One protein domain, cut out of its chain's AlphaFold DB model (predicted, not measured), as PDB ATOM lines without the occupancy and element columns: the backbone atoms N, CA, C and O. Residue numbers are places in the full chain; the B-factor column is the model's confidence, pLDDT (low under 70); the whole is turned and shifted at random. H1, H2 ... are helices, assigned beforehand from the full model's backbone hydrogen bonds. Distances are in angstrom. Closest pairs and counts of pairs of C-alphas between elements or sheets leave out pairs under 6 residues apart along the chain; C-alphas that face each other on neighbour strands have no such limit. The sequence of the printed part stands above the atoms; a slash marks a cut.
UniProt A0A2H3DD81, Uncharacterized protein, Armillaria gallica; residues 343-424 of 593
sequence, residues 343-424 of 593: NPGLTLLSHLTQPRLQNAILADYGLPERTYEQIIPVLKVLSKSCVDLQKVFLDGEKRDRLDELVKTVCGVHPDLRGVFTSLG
ATOM      1  N   ASN A 343     244.274 289.182 156.184       62.88
ATOM      2  CA  ASN A 343     244.431 288.130 157.192       62.88
ATOM      3  C   ASN A 343     245.573 287.167 156.784       62.88
ATOM      4  O   ASN A 343     245.459 286.511 155.744       62.88
ATOM      5  N   PRO A 344     246.676 287.065 157.554       58.03
ATOM      6  CA  PRO A 344     247.809 286.219 157.181       58.03
ATOM      7  C   PRO A 344     247.407 284.749 157.028       58.03
ATOM      8  O   PRO A 344     247.981 284.039 156.201       58.03
ATOM      9  N   GLY A 345     246.338 284.330 157.718       60.38
ATOM     10  CA  GLY A 345     245.689 283.041 157.523       60.38
ATOM     11  C   GLY A 345     245.235 282.810 156.082       60.38
ATOM     12  O   GLY A 345     245.442 281.722 155.566       60.38
ATOM     13  N   LEU A 346     244.709 283.819 155.377       58.81
ATOM     14  CA  LEU A 346     244.284 283.698 153.972       58.81
ATOM     15  C   LEU A 346     245.459 283.512 153.007       58.81
ATOM     16  O   LEU A 346     245.339 282.772 152.033       58.81
ATOM     17  N   THR A 347     246.593 284.166 153.266       60.66
ATOM     18  CA  THR A 347     247.782 284.033 152.405       60.66
ATOM     19  C   THR A 347     248.436 282.672 152.620       60.66
ATOM     20  O   THR A 347     248.726 281.958 151.663       60.66
ATOM     21  N   LEU A 348     248.559 282.264 153.884       65.50
ATOM     22  CA  LEU A 348     248.958 280.920 154.280       65.50
ATOM     23  C   LEU A 348     248.052 279.850 153.648       65.50
ATOM     24  O   LEU A 348     248.548 278.894 153.064       65.50
ATOM     25  N   LEU A 349     246.733 280.034 153.714       63.34
ATOM     26  CA  LEU A 349     245.747 279.130 153.123       63.34
ATOM     27  C   LEU A 349     245.859 279.081 151.603       63.34
ATOM     28  O   LEU A 349     245.834 277.992 151.040       63.34
ATOM     29  N   SER A 350     246.040 280.220 150.935       61.34
ATOM     30  CA  SER A 350     246.316 280.271 149.496       61.34
ATOM     31  C   SER A 350     247.547 279.434 149.143       61.34
ATOM     32  O   SER A 350     247.477 278.618 148.231       61.34
ATOM     33  N   HIS A 351     248.641 279.548 149.902       64.94
ATOM     34  CA  HIS A 351     249.835 278.731 149.682       64.94
ATOM     35  C   HIS A 351     249.588 277.243 149.958       64.94
ATOM     36  O   HIS A 351     249.869 276.420 149.088       64.94
ATOM     37  N   LEU A 352     249.008 276.895 151.111       62.47
ATOM     38  CA  LEU A 352     248.723 275.512 151.516       62.47
ATOM     39  C   LEU A 352     247.699 274.810 150.610       62.47
ATOM     40  O   LEU A 352     247.732 273.590 150.474       62.47
ATOM     41  N   THR A 353     246.811 275.563 149.958       60.56
ATOM     42  CA  THR A 353     245.795 275.025 149.040       60.56
ATOM     43  C   THR A 353     246.220 275.015 147.573       60.56
ATOM     44  O   THR A 353     245.454 274.562 146.721       60.56
ATOM     45  N   GLN A 354     247.440 275.454 147.239       69.88
ATOM     46  CA  GLN A 354     247.943 275.335 145.870       69.88
ATOM     47  C   GLN A 354     248.033 273.855 145.465       69.88
ATOM     48  O   GLN A 354     248.740 273.100 146.133       69.88
ATOM     49  N   PRO A 355     247.432 273.432 144.332       64.00
ATOM     50  CA  PRO A 355     247.406 272.023 143.930       64.00
ATOM     51  C   PRO A 355     248.795 271.383 143.833       64.00
ATOM     52  O   PRO A 355     248.980 270.217 144.159       64.00
ATOM     53  N   ARG A 356     249.808 272.155 143.416       63.16
ATOM     54  CA  ARG A 356     251.200 271.683 143.357       63.16
ATOM     55  C   ARG A 356     251.786 271.419 144.741       63.16
ATOM     56  O   ARG A 356     252.513 270.446 144.897       63.16
ATOM     57  N   LEU A 357     251.478 272.275 145.713       63.12
ATOM     58  CA  LEU A 357     251.967 272.128 147.078       63.12
ATOM     59  C   LEU A 357     251.212 271.011 147.801       63.12
ATOM     60  O   LEU A 357     251.848 270.189 148.446       63.12
ATOM     61  N   GLN A 358     249.895 270.907 147.605       66.06
ATOM     62  CA  GLN A 358     249.098 269.786 148.108       66.06
ATOM     63  C   GLN A 358     249.612 268.449 147.576       66.06
ATOM     64  O   GLN A 358     249.846 267.541 148.359       66.06
ATOM     65  N   ASN A 359     249.871 268.341 146.271       68.94
ATOM     66  CA  ASN A 359     250.416 267.114 145.689       68.94
ATOM     67  C   ASN A 359     251.828 266.788 146.201       68.94
ATOM     68  O   ASN A 359     252.161 265.617 146.327       68.94
ATOM     69  N   ALA A 360     252.656 267.798 146.492       64.62
ATOM     70  CA  ALA A 360     253.981 267.589 147.077       64.62
ATOM     71  C   ALA A 360     253.893 267.120 148.540       64.62
ATOM     72  O   ALA A 360     254.565 266.162 148.912       64.62
ATOM     73  N   ILE A 361     253.023 267.747 149.339       66.06
ATOM     74  CA  ILE A 361     252.796 267.396 150.746       66.06
ATOM     75  C   ILE A 361     252.182 265.995 150.861       66.06
ATOM     76  O   ILE A 361     252.660 265.191 151.651       66.06
ATOM     77  N   LEU A 362     251.160 265.684 150.054       62.44
ATOM     78  CA  LEU A 362     250.468 264.386 150.054       62.44
ATOM     79  C   LEU A 362     251.322 263.239 149.497       62.44
ATOM     80  O   LEU A 362     250.997 262.078 149.718       62.44
ATOM     81  N   ALA A 363     252.397 263.545 148.773       71.62
ATOM     82  CA  ALA A 363     253.377 262.560 148.328       71.62
ATOM     83  C   ALA A 363     254.531 262.376 149.339       71.62
ATOM     84  O   ALA A 363     255.604 261.921 148.950       71.62
ATOM     85  N   ASP A 364     254.315 262.745 150.609       60.69
ATOM     86  CA  ASP A 364     255.253 262.644 151.741       60.69
ATOM     87  C   ASP A 364     256.562 263.446 151.603       60.69
ATOM     88  O   ASP A 364     257.498 263.258 152.378       60.69
ATOM     89  N   TYR A 365     256.647 264.401 150.671       67.88
ATOM     90  CA  TYR A 365     257.842 265.249 150.525       67.88
ATOM     91  C   TYR A 365     257.876 266.446 151.491       67.88
ATOM     92  O   TYR A 365     258.846 267.203 151.490       67.88
ATOM     93  N   GLY A 366     256.833 266.636 152.306       68.19
ATOM     94  CA  GLY A 366     256.710 267.787 153.200       68.19
ATOM     95  C   GLY A 366     256.560 269.121 152.467       68.19
ATOM     96  O   GLY A 366     256.224 269.182 151.281       68.19
ATOM     97  N   LEU A 367     256.788 270.219 153.193       70.44
ATOM     98  CA  LEU A 367     256.897 271.539 152.578       70.44
ATOM     99  C   LEU A 367     258.291 271.674 151.947       70.44
ATOM    100  O   LEU A 367     259.281 271.409 152.629       70.44
ATOM    101  N   PRO A 368     258.416 272.135 150.687       75.81
ATOM    102  CA  PRO A 368     259.715 272.502 150.135       75.81
ATOM    103  C   PRO A 368     260.422 273.485 151.073       75.81
ATOM    104  O   PRO A 368     259.783 274.418 151.552       75.81
ATOM    105  N   GLU A 369     261.725 273.312 151.296       72.94
ATOM    106  CA  GLU A 369     262.517 274.072 152.281       72.94
ATOM    107  C   GLU A 369     262.301 275.595 152.186       72.94
ATOM    108  O   GLU A 369     261.984 276.249 153.173       72.94
ATOM    109  N   ARG A 370     262.297 276.150 150.966       70.19
ATOM    110  CA  ARG A 370     262.000 277.577 150.734       70.19
ATOM    111  C   ARG A 370     260.585 277.991 151.143       70.19
ATOM    112  O   ARG A 370     260.376 279.102 151.617       70.19
ATOM    113  N   THR A 371     259.600 277.126 150.923       70.56
ATOM    114  CA  THR A 371     258.207 277.374 151.314       70.56
ATOM    115  C   THR A 371     258.059 277.273 152.830       70.56
ATOM    116  O   THR A 371     257.347 278.071 153.433       70.56
ATOM    117  N   TYR A 372     258.758 276.323 153.452       75.25
ATOM    118  CA  TYR A 372     258.807 276.151 154.899       75.25
ATOM    119  C   TYR A 372     259.391 277.395 155.592       75.25
ATOM    120  O   TYR A 372     258.735 277.966 156.467       75.25
ATOM    121  N   GLU A 373     260.541 277.896 155.131       73.62
ATOM    122  CA  GLU A 373     261.177 279.119 155.649       73.62
ATOM    123  C   GLU A 373     260.281 280.363 155.535       73.62
ATOM    124  O   GLU A 373     260.286 281.220 156.417       73.62
ATOM    125  N   GLN A 374     259.472 280.456 154.476       69.50
ATOM    126  CA  GLN A 374     258.541 281.571 154.276       69.50
ATOM    127  C   GLN A 374     257.290 281.467 155.155       69.50
ATOM    128  O   GLN A 374     256.771 282.480 155.625       69.50
ATOM    129  N   ILE A 375     256.786 280.251 155.374       72.12
ATOM    130  CA  ILE A 375     255.507 280.010 156.049       72.12
ATOM    131  C   ILE A 375     255.650 279.977 157.578       72.12
ATOM    132  O   ILE A 375     254.759 280.457 158.286       72.12
ATOM    133  N   ILE A 376     256.758 279.452 158.109       79.25
ATOM    134  CA  ILE A 376     256.966 279.296 159.559       79.25
ATOM    135  C   ILE A 376     256.842 280.611 160.345       79.25
ATOM    136  O   ILE A 376     256.126 280.617 161.352       79.25
ATOM    137  N   PRO A 377     257.489 281.725 159.948       78.00
ATOM    138  CA  PRO A 377     257.375 282.984 160.682       78.00
ATOM    139  C   PRO A 377     255.922 283.464 160.758       78.00
ATOM    140  O   PRO A 377     255.461 283.881 161.821       78.00
ATOM    141  N   VAL A 378     255.168 283.301 159.665       74.25
ATOM    142  CA  VAL A 378     253.749 283.670 159.583       74.25
ATOM    143  C   VAL A 378     252.900 282.825 160.530       74.25
ATOM    144  O   VAL A 378     252.108 283.367 161.299       74.25
ATOM    145  N   LEU A 379     253.099 281.505 160.524       79.50
ATOM    146  CA  LEU A 379     252.416 280.579 161.429       79.50
ATOM    147  C   LEU A 379     252.703 280.906 162.902       79.50
ATOM    148  O   LEU A 379     251.779 280.966 163.713       79.50
ATOM    149  N   LYS A 380     253.967 281.180 163.247       80.75
ATOM    150  CA  LYS A 380     254.371 281.553 164.611       80.75
ATOM    151  C   LYS A 380     253.727 282.867 165.057       80.75
ATOM    152  O   LYS A 380     253.288 282.975 166.199       80.75
ATOM    153  N   VAL A 381     253.609 283.850 164.175       75.50
ATOM    154  CA  VAL A 381     252.941 285.121 164.492       75.50
ATOM    155  C   VAL A 381     251.431 284.940 164.672       75.50
ATOM    156  O   VAL A 381     250.861 285.411 165.661       75.50
ATOM    157  N   LEU A 382     250.787 284.181 163.782       74.19
ATOM    158  CA  LEU A 382     249.367 283.849 163.910       74.19
ATOM    159  C   LEU A 382     249.080 283.086 165.212       74.19
ATOM    160  O   LEU A 382     248.091 283.380 165.880       74.19
ATOM    161  N   SER A 383     249.970 282.170 165.612       81.06
ATOM    162  CA  SER A 383     249.806 281.393 166.848       81.06
ATOM    163  C   SER A 383     249.806 282.252 168.112       81.06
ATOM    164  O   SER A 383     249.053 281.989 169.046       81.06
ATOM    165  N   LYS A 384     250.592 283.336 168.121       80.81
ATOM    166  CA  LYS A 384     250.619 284.310 169.223       80.81
ATOM    167  C   LYS A 384     249.368 285.191 169.263       80.81
ATOM    168  O   LYS A 384     249.074 285.779 170.296       80.81
ATOM    169  N   SER A 385     248.636 285.275 168.154       73.25
ATOM    170  CA  SER A 385     247.445 286.116 168.010       73.25
ATOM    171  C   SER A 385     246.147 285.411 168.435       73.25
ATOM    172  O   SER A 385     245.071 285.978 168.259       73.25
ATOM    173  N   CYS A 386     246.222 284.183 168.974       76.69
ATOM    174  CA  CYS A 386     245.070 283.376 169.409       76.69
ATOM    175  C   CYS A 386     243.990 283.180 168.322       76.69
ATOM    176  O   CYS A 386     242.802 283.061 168.628       76.69
ATOM    177  N   VAL A 387     244.388 283.168 167.044       79.50
ATOM    178  CA  VAL A 387     243.471 282.975 165.915       79.50
ATOM    179  C   VAL A 387     243.195 281.486 165.729       79.50
ATOM    180  O   VAL A 387     244.100 280.720 165.419       79.50
ATOM    181  N   ASP A 388     241.931 281.089 165.844       83.06
ATOM    182  CA  ASP A 388     241.477 279.733 165.527       83.06
ATOM    183  C   ASP A 388     241.209 279.616 164.017       83.06
ATOM    184  O   ASP A 388     240.129 279.969 163.536       83.06
ATOM    185  N   LEU A 389     242.212 279.167 163.258       81.00
ATOM    186  CA  LEU A 389     242.120 279.001 161.803       81.00
ATOM    187  C   LEU A 389     241.174 277.865 161.405       81.00
ATOM    188  O   LEU A 389     240.601 277.906 160.316       81.00
ATOM    189  N   GLN A 390     240.979 276.874 162.273       84.25
ATOM    190  CA  GLN A 390     240.100 275.740 161.999       84.25
ATOM    191  C   GLN A 390     238.627 276.184 161.947       84.25
ATOM    192  O   GLN A 390     237.876 275.788 161.047       84.25
ATOM    193  N   LYS A 391     238.216 277.080 162.857       81.75
ATOM    194  CA  LYS A 391     236.851 277.645 162.901       81.75
ATOM    195  C   LYS A 391     236.500 278.564 161.735       81.75
ATOM    196  O   LYS A 391     235.319 278.847 161.526       81.75
ATOM    197  N   VAL A 392     237.492 279.030 160.981       73.69
ATOM    198  CA  VAL A 392     237.281 279.912 159.827       73.69
ATOM    199  C   VAL A 392     236.512 279.164 158.723       73.69
ATOM    200  O   VAL A 392     235.664 279.762 158.069       73.69
ATOM    201  N   PHE A 393     236.672 277.845 158.588       68.06
ATOM    202  CA  PHE A 393     235.983 277.031 157.577       68.06
ATOM    203  C   PHE A 393     234.602 276.570 158.042       68.06
ATOM    204  O   PHE A 393     234.509 275.735 158.934       68.06
ATOM    205  N   LEU A 394     233.523 277.057 157.419       65.50
ATOM    206  CA  LEU A 394     232.149 276.597 157.704       65.50
ATOM    207  C   LEU A 394     231.791 275.271 157.012       65.50
ATOM    208  O   LEU A 394     230.887 274.569 157.456       65.50
ATOM    209  N   ASP A 395     232.500 274.941 155.936       75.81
ATOM    210  CA  ASP A 395     232.332 273.713 155.165       75.81
ATOM    211  C   ASP A 395     233.106 272.566 155.833       75.81
ATOM    212  O   ASP A 395     234.328 272.644 155.987       75.81
ATOM    213  N   GLY A 396     232.384 271.522 156.253       78.81
ATOM    214  CA  GLY A 396     232.963 270.369 156.942       78.81
ATOM    215  C   GLY A 396     233.988 269.615 156.094       78.81
ATOM    216  O   GLY A 396     235.059 269.301 156.595       78.81
ATOM    217  N   GLU A 397     233.732 269.426 154.796       74.38
ATOM    218  CA  GLU A 397     234.642 268.682 153.915       74.38
ATOM    219  C   GLU A 397     235.960 269.443 153.713       74.38
ATOM    220  O   GLU A 397     237.048 268.863 153.748       74.38
ATOM    221  N   LYS A 398     235.884 270.769 153.539       72.62
ATOM    222  CA  LYS A 398     237.088 271.607 153.421       72.62
ATOM    223  C   LYS A 398     237.890 271.636 154.721       72.62
ATOM    224  O   LYS A 398     239.118 271.656 154.664       72.62
ATOM    225  N   ARG A 399     237.208 271.639 155.869       82.56
ATOM    226  CA  ARG A 399     237.844 271.592 157.189       82.56
ATOM    227  C   ARG A 399     238.578 270.266 157.400       82.56
ATOM    228  O   ARG A 399     239.745 270.293 157.769       82.56
ATOM    229  N   ASP A 400     237.944 269.144 157.071       84.00
ATOM    230  CA  ASP A 400     238.543 267.812 157.216       84.00
ATOM    231  C   ASP A 400     239.810 267.660 156.356       84.00
ATOM    232  O   ASP A 400     240.830 267.152 156.823       84.00
ATOM    233  N   ARG A 401     239.792 268.180 155.120       77.06
ATOM    234  CA  ARG A 401     240.981 268.200 154.245       77.06
ATOM    235  C   ARG A 401     242.106 269.072 154.789       77.06
ATOM    236  O   ARG A 401     243.278 268.734 154.629       77.06
ATOM    237  N   LEU A 402     241.768 270.209 155.394       82.75
ATOM    238  CA  LEU A 402     242.764 271.072 156.020       82.75
ATOM    239  C   LEU A 402     243.389 270.384 157.238       82.75
ATOM    240  O   LEU A 402     244.606 270.436 157.391       82.75
ATOM    241  N   ASP A 403     242.586 269.701 158.055       87.88
ATOM    242  CA  ASP A 403     243.069 268.916 159.193       87.88
ATOM    243  C   ASP A 403     244.007 267.785 158.747       87.88
ATOM    244  O   ASP A 403     245.040 267.557 159.377       87.88
ATOM    245  N   GLU A 404     243.676 267.083 157.661       87.56
ATOM    246  CA  GLU A 404     244.540 266.054 157.072       87.56
ATOM    247  C   GLU A 404     245.868 266.651 156.589       87.56
ATOM    248  O   GLU A 404     246.933 266.166 156.967       87.56
ATOM    249  N   LEU A 405     245.819 267.765 155.853       83.06
ATOM    250  CA  LEU A 405     247.018 268.454 155.375       83.06
ATOM    251  C   LEU A 405     247.919 268.906 156.532       83.06
ATOM    252  O   LEU A 405     249.134 268.714 156.489       83.06
ATOM    253  N   VAL A 406     247.330 269.495 157.575       87.81
ATOM    254  CA  VAL A 406     248.055 269.947 158.768       87.81
ATOM    255  C   VAL A 406     248.686 268.765 159.506       87.81
ATOM    256  O   VAL A 406     249.841 268.859 159.927       87.81
ATOM    257  N   LYS A 407     247.994 267.621 159.604       89.81
ATOM    258  CA  LYS A 407     248.568 266.383 160.156       89.81
ATOM    259  C   LYS A 407     249.766 265.903 159.345       89.81
ATOM    260  O   LYS A 407     250.794 265.603 159.949       89.81
ATOM    261  N   THR A 408     249.672 265.883 158.016       85.25
ATOM    262  CA  THR A 408     250.788 265.490 157.143       85.25
ATOM    263  C   THR A 408     251.984 266.427 157.313       85.25
ATOM    264  O   THR A 408     253.104 265.964 157.515       85.25
ATOM    265  N   VAL A 409     251.757 267.747 157.330       84.75
ATOM    266  CA  VAL A 409     252.827 268.737 157.549       84.75
ATOM    267  C   VAL A 409     253.492 268.547 158.914       84.75
ATOM    268  O   VAL A 409     254.718 268.546 158.988       84.75
ATOM    269  N   CYS A 410     252.722 268.336 159.984       90.56
ATOM    270  CA  CYS A 410     253.275 268.078 161.318       90.56
ATOM    271  C   CYS A 410     253.959 266.712 161.451       90.56
ATOM    272  O   CYS A 410     254.814 266.558 162.319       90.56
ATOM    273  N   GLY A 411     253.604 265.731 160.616       87.31
ATOM    274  CA  GLY A 411     254.314 264.453 160.535       87.31
ATOM    275  C   GLY A 411     255.737 264.620 159.999       87.31
ATOM    276  O   GLY A 411     256.662 264.000 160.517       87.31
ATOM    277  N   VAL A 412     255.921 265.505 159.014       86.50
ATOM    278  CA  VAL A 412     257.243 265.821 158.445       86.50
ATOM    279  C   VAL A 412     258.002 266.856 159.286       86.50
ATOM    280  O   VAL A 412     259.226 266.796 159.387       86.50
ATOM    281  N   HIS A 413     257.285 267.777 159.936       85.00
ATOM    282  CA  HIS A 413     257.846 268.865 160.741       85.00
ATOM    283  C   HIS A 413     257.220 268.899 162.152       85.00
ATOM    284  O   HIS A 413     256.290 269.677 162.406       85.00
ATOM    285  N   PRO A 414     257.699 268.059 163.092       89.62
ATOM    286  CA  PRO A 414     257.101 267.927 164.426       89.62
ATOM    287  C   PRO A 414     257.122 269.215 165.259       89.62
ATOM    288  O   PRO A 414     256.249 269.424 166.105       89.62
ATOM    289  N   ASP A 415     258.080 270.107 165.003       90.12
ATOM    290  CA  ASP A 415     258.227 271.401 165.677       90.12
ATOM    291  C   ASP A 415     257.051 272.358 165.406       90.12
ATOM    292  O   ASP A 415     256.751 273.237 166.219       90.12
ATOM    293  N   LEU A 416     256.317 272.145 164.309       89.25
ATOM    294  CA  LEU A 416     255.113 272.903 163.977       89.25
ATOM    295  C   LEU A 416     253.867 272.461 164.753       89.25
ATOM    296  O   LEU A 416     252.883 273.205 164.765       89.25
ATOM    297  N   ARG A 417     253.881 271.302 165.431       93.31
ATOM    298  CA  ARG A 417     252.704 270.780 166.154       93.31
ATOM    299  C   ARG A 417     252.200 271.788 167.194       93.31
ATOM    300  O   ARG A 417     251.008 272.065 167.244       93.31
ATOM    301  N   GLY A 418     253.095 272.414 167.963       91.81
ATOM    302  CA  GLY A 418     252.719 273.447 168.942       91.81
ATOM    303  C   GLY A 418     252.108 274.705 168.309       91.81
ATOM    304  O   GLY A 418     251.179 275.300 168.860       91.81
ATOM    305  N   VAL A 419     252.585 275.076 167.117       90.25
ATOM    306  CA  VAL A 419     252.106 276.242 166.362       90.25
ATOM    307  C   VAL A 419     250.715 275.984 165.782       90.25
ATOM    308  O   VAL A 419     249.839 276.831 165.888       90.25
ATOM    309  N   PHE A 420     250.459 274.799 165.228       92.75
ATOM    310  CA  PHE A 420     249.125 274.456 164.733       92.75
ATOM    311  C   PHE A 420     248.121 274.192 165.864       92.75
ATOM    312  O   PHE A 420     246.964 274.592 165.740       92.75
ATOM    313  N   THR A 421     248.544 273.628 167.000       93.38
ATOM    314  CA  THR A 421     247.664 273.475 168.176       93.38
ATOM    315  C   THR A 421     247.141 274.820 168.673       93.38
ATOM    316  O   THR A 421     245.953 274.975 168.949       93.38
ATOM    317  N   SER A 422     248.009 275.830 168.732       89.69
ATOM    318  CA  SER A 422     247.627 277.198 169.118       89.69
ATOM    319  C   SER A 422     246.780 277.922 168.061       89.69
ATOM    320  O   SER A 422     246.114 278.901 168.389       89.69
ATOM    321  N   LEU A 423     246.738 277.404 166.829       89.69
ATOM    322  CA  LEU A 423     245.849 277.852 165.753       89.69
ATOM    323  C   LEU A 423     244.519 277.081 165.693       89.69
ATOM    324  O   LEU A 423     243.751 277.266 164.747       89.69
ATOM    325  N   GLY A 424     244.236 276.230 166.683       92.75
ATOM    326  CA  GLY A 424     242.966 275.509 166.819       92.75
ATOM    327  C   GLY A 424     242.959 274.080 166.271       92.75
ATOM    328  O   GLY A 424     241.930 273.420 166.351       92.75
TER     329      GLY A 424
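Overview. This is residues 343 to 424 of the 593 residues of an uncharacterized protein of Armillaria gallica (UniProt A0A2H3DD81). Five helices form a compact, nearly closed ring: round from the longest, H4, come H5, H3, H1 and H2, which packs on H4. The printed part has 82 residues with five named helices, H1 to H5 along the chain, and no named strand: all helix. It is compact, with a radius of gyration of the C-alphas of 11.7 A and spans of 29 by 27 by 20 A.

Along the chain. Find C-alpha 396 at (232.963, 270.369, 156.942); from there H4 runs 24.7 A to residue 412. H5, residues 414 to 422, ends at (247.627, 277.198, 169.118). H3 is residues 369 to 384, 23.1 A; H1 is 344 to 352, H2 355 to 365.

Arrangement. Look at Cys 410 and Arg 417, closest C-alphas of the hairpin H4 and H5, 5.6 A. H5 touches H3 at Ser 422 and Ser 383, closest C-alphas, 5.2 A. Every O i to N i+4 pair is within hydrogen-bond range in H1 and H4; 5 of 7 in H2, 10 of 12 in H3, 3 of 5 in H5.

Size, cuts and confidence. The printed part has no cut; the H3 to H4 link is long. pLDDT is under 70 at 26 residues, among them 343 to 362.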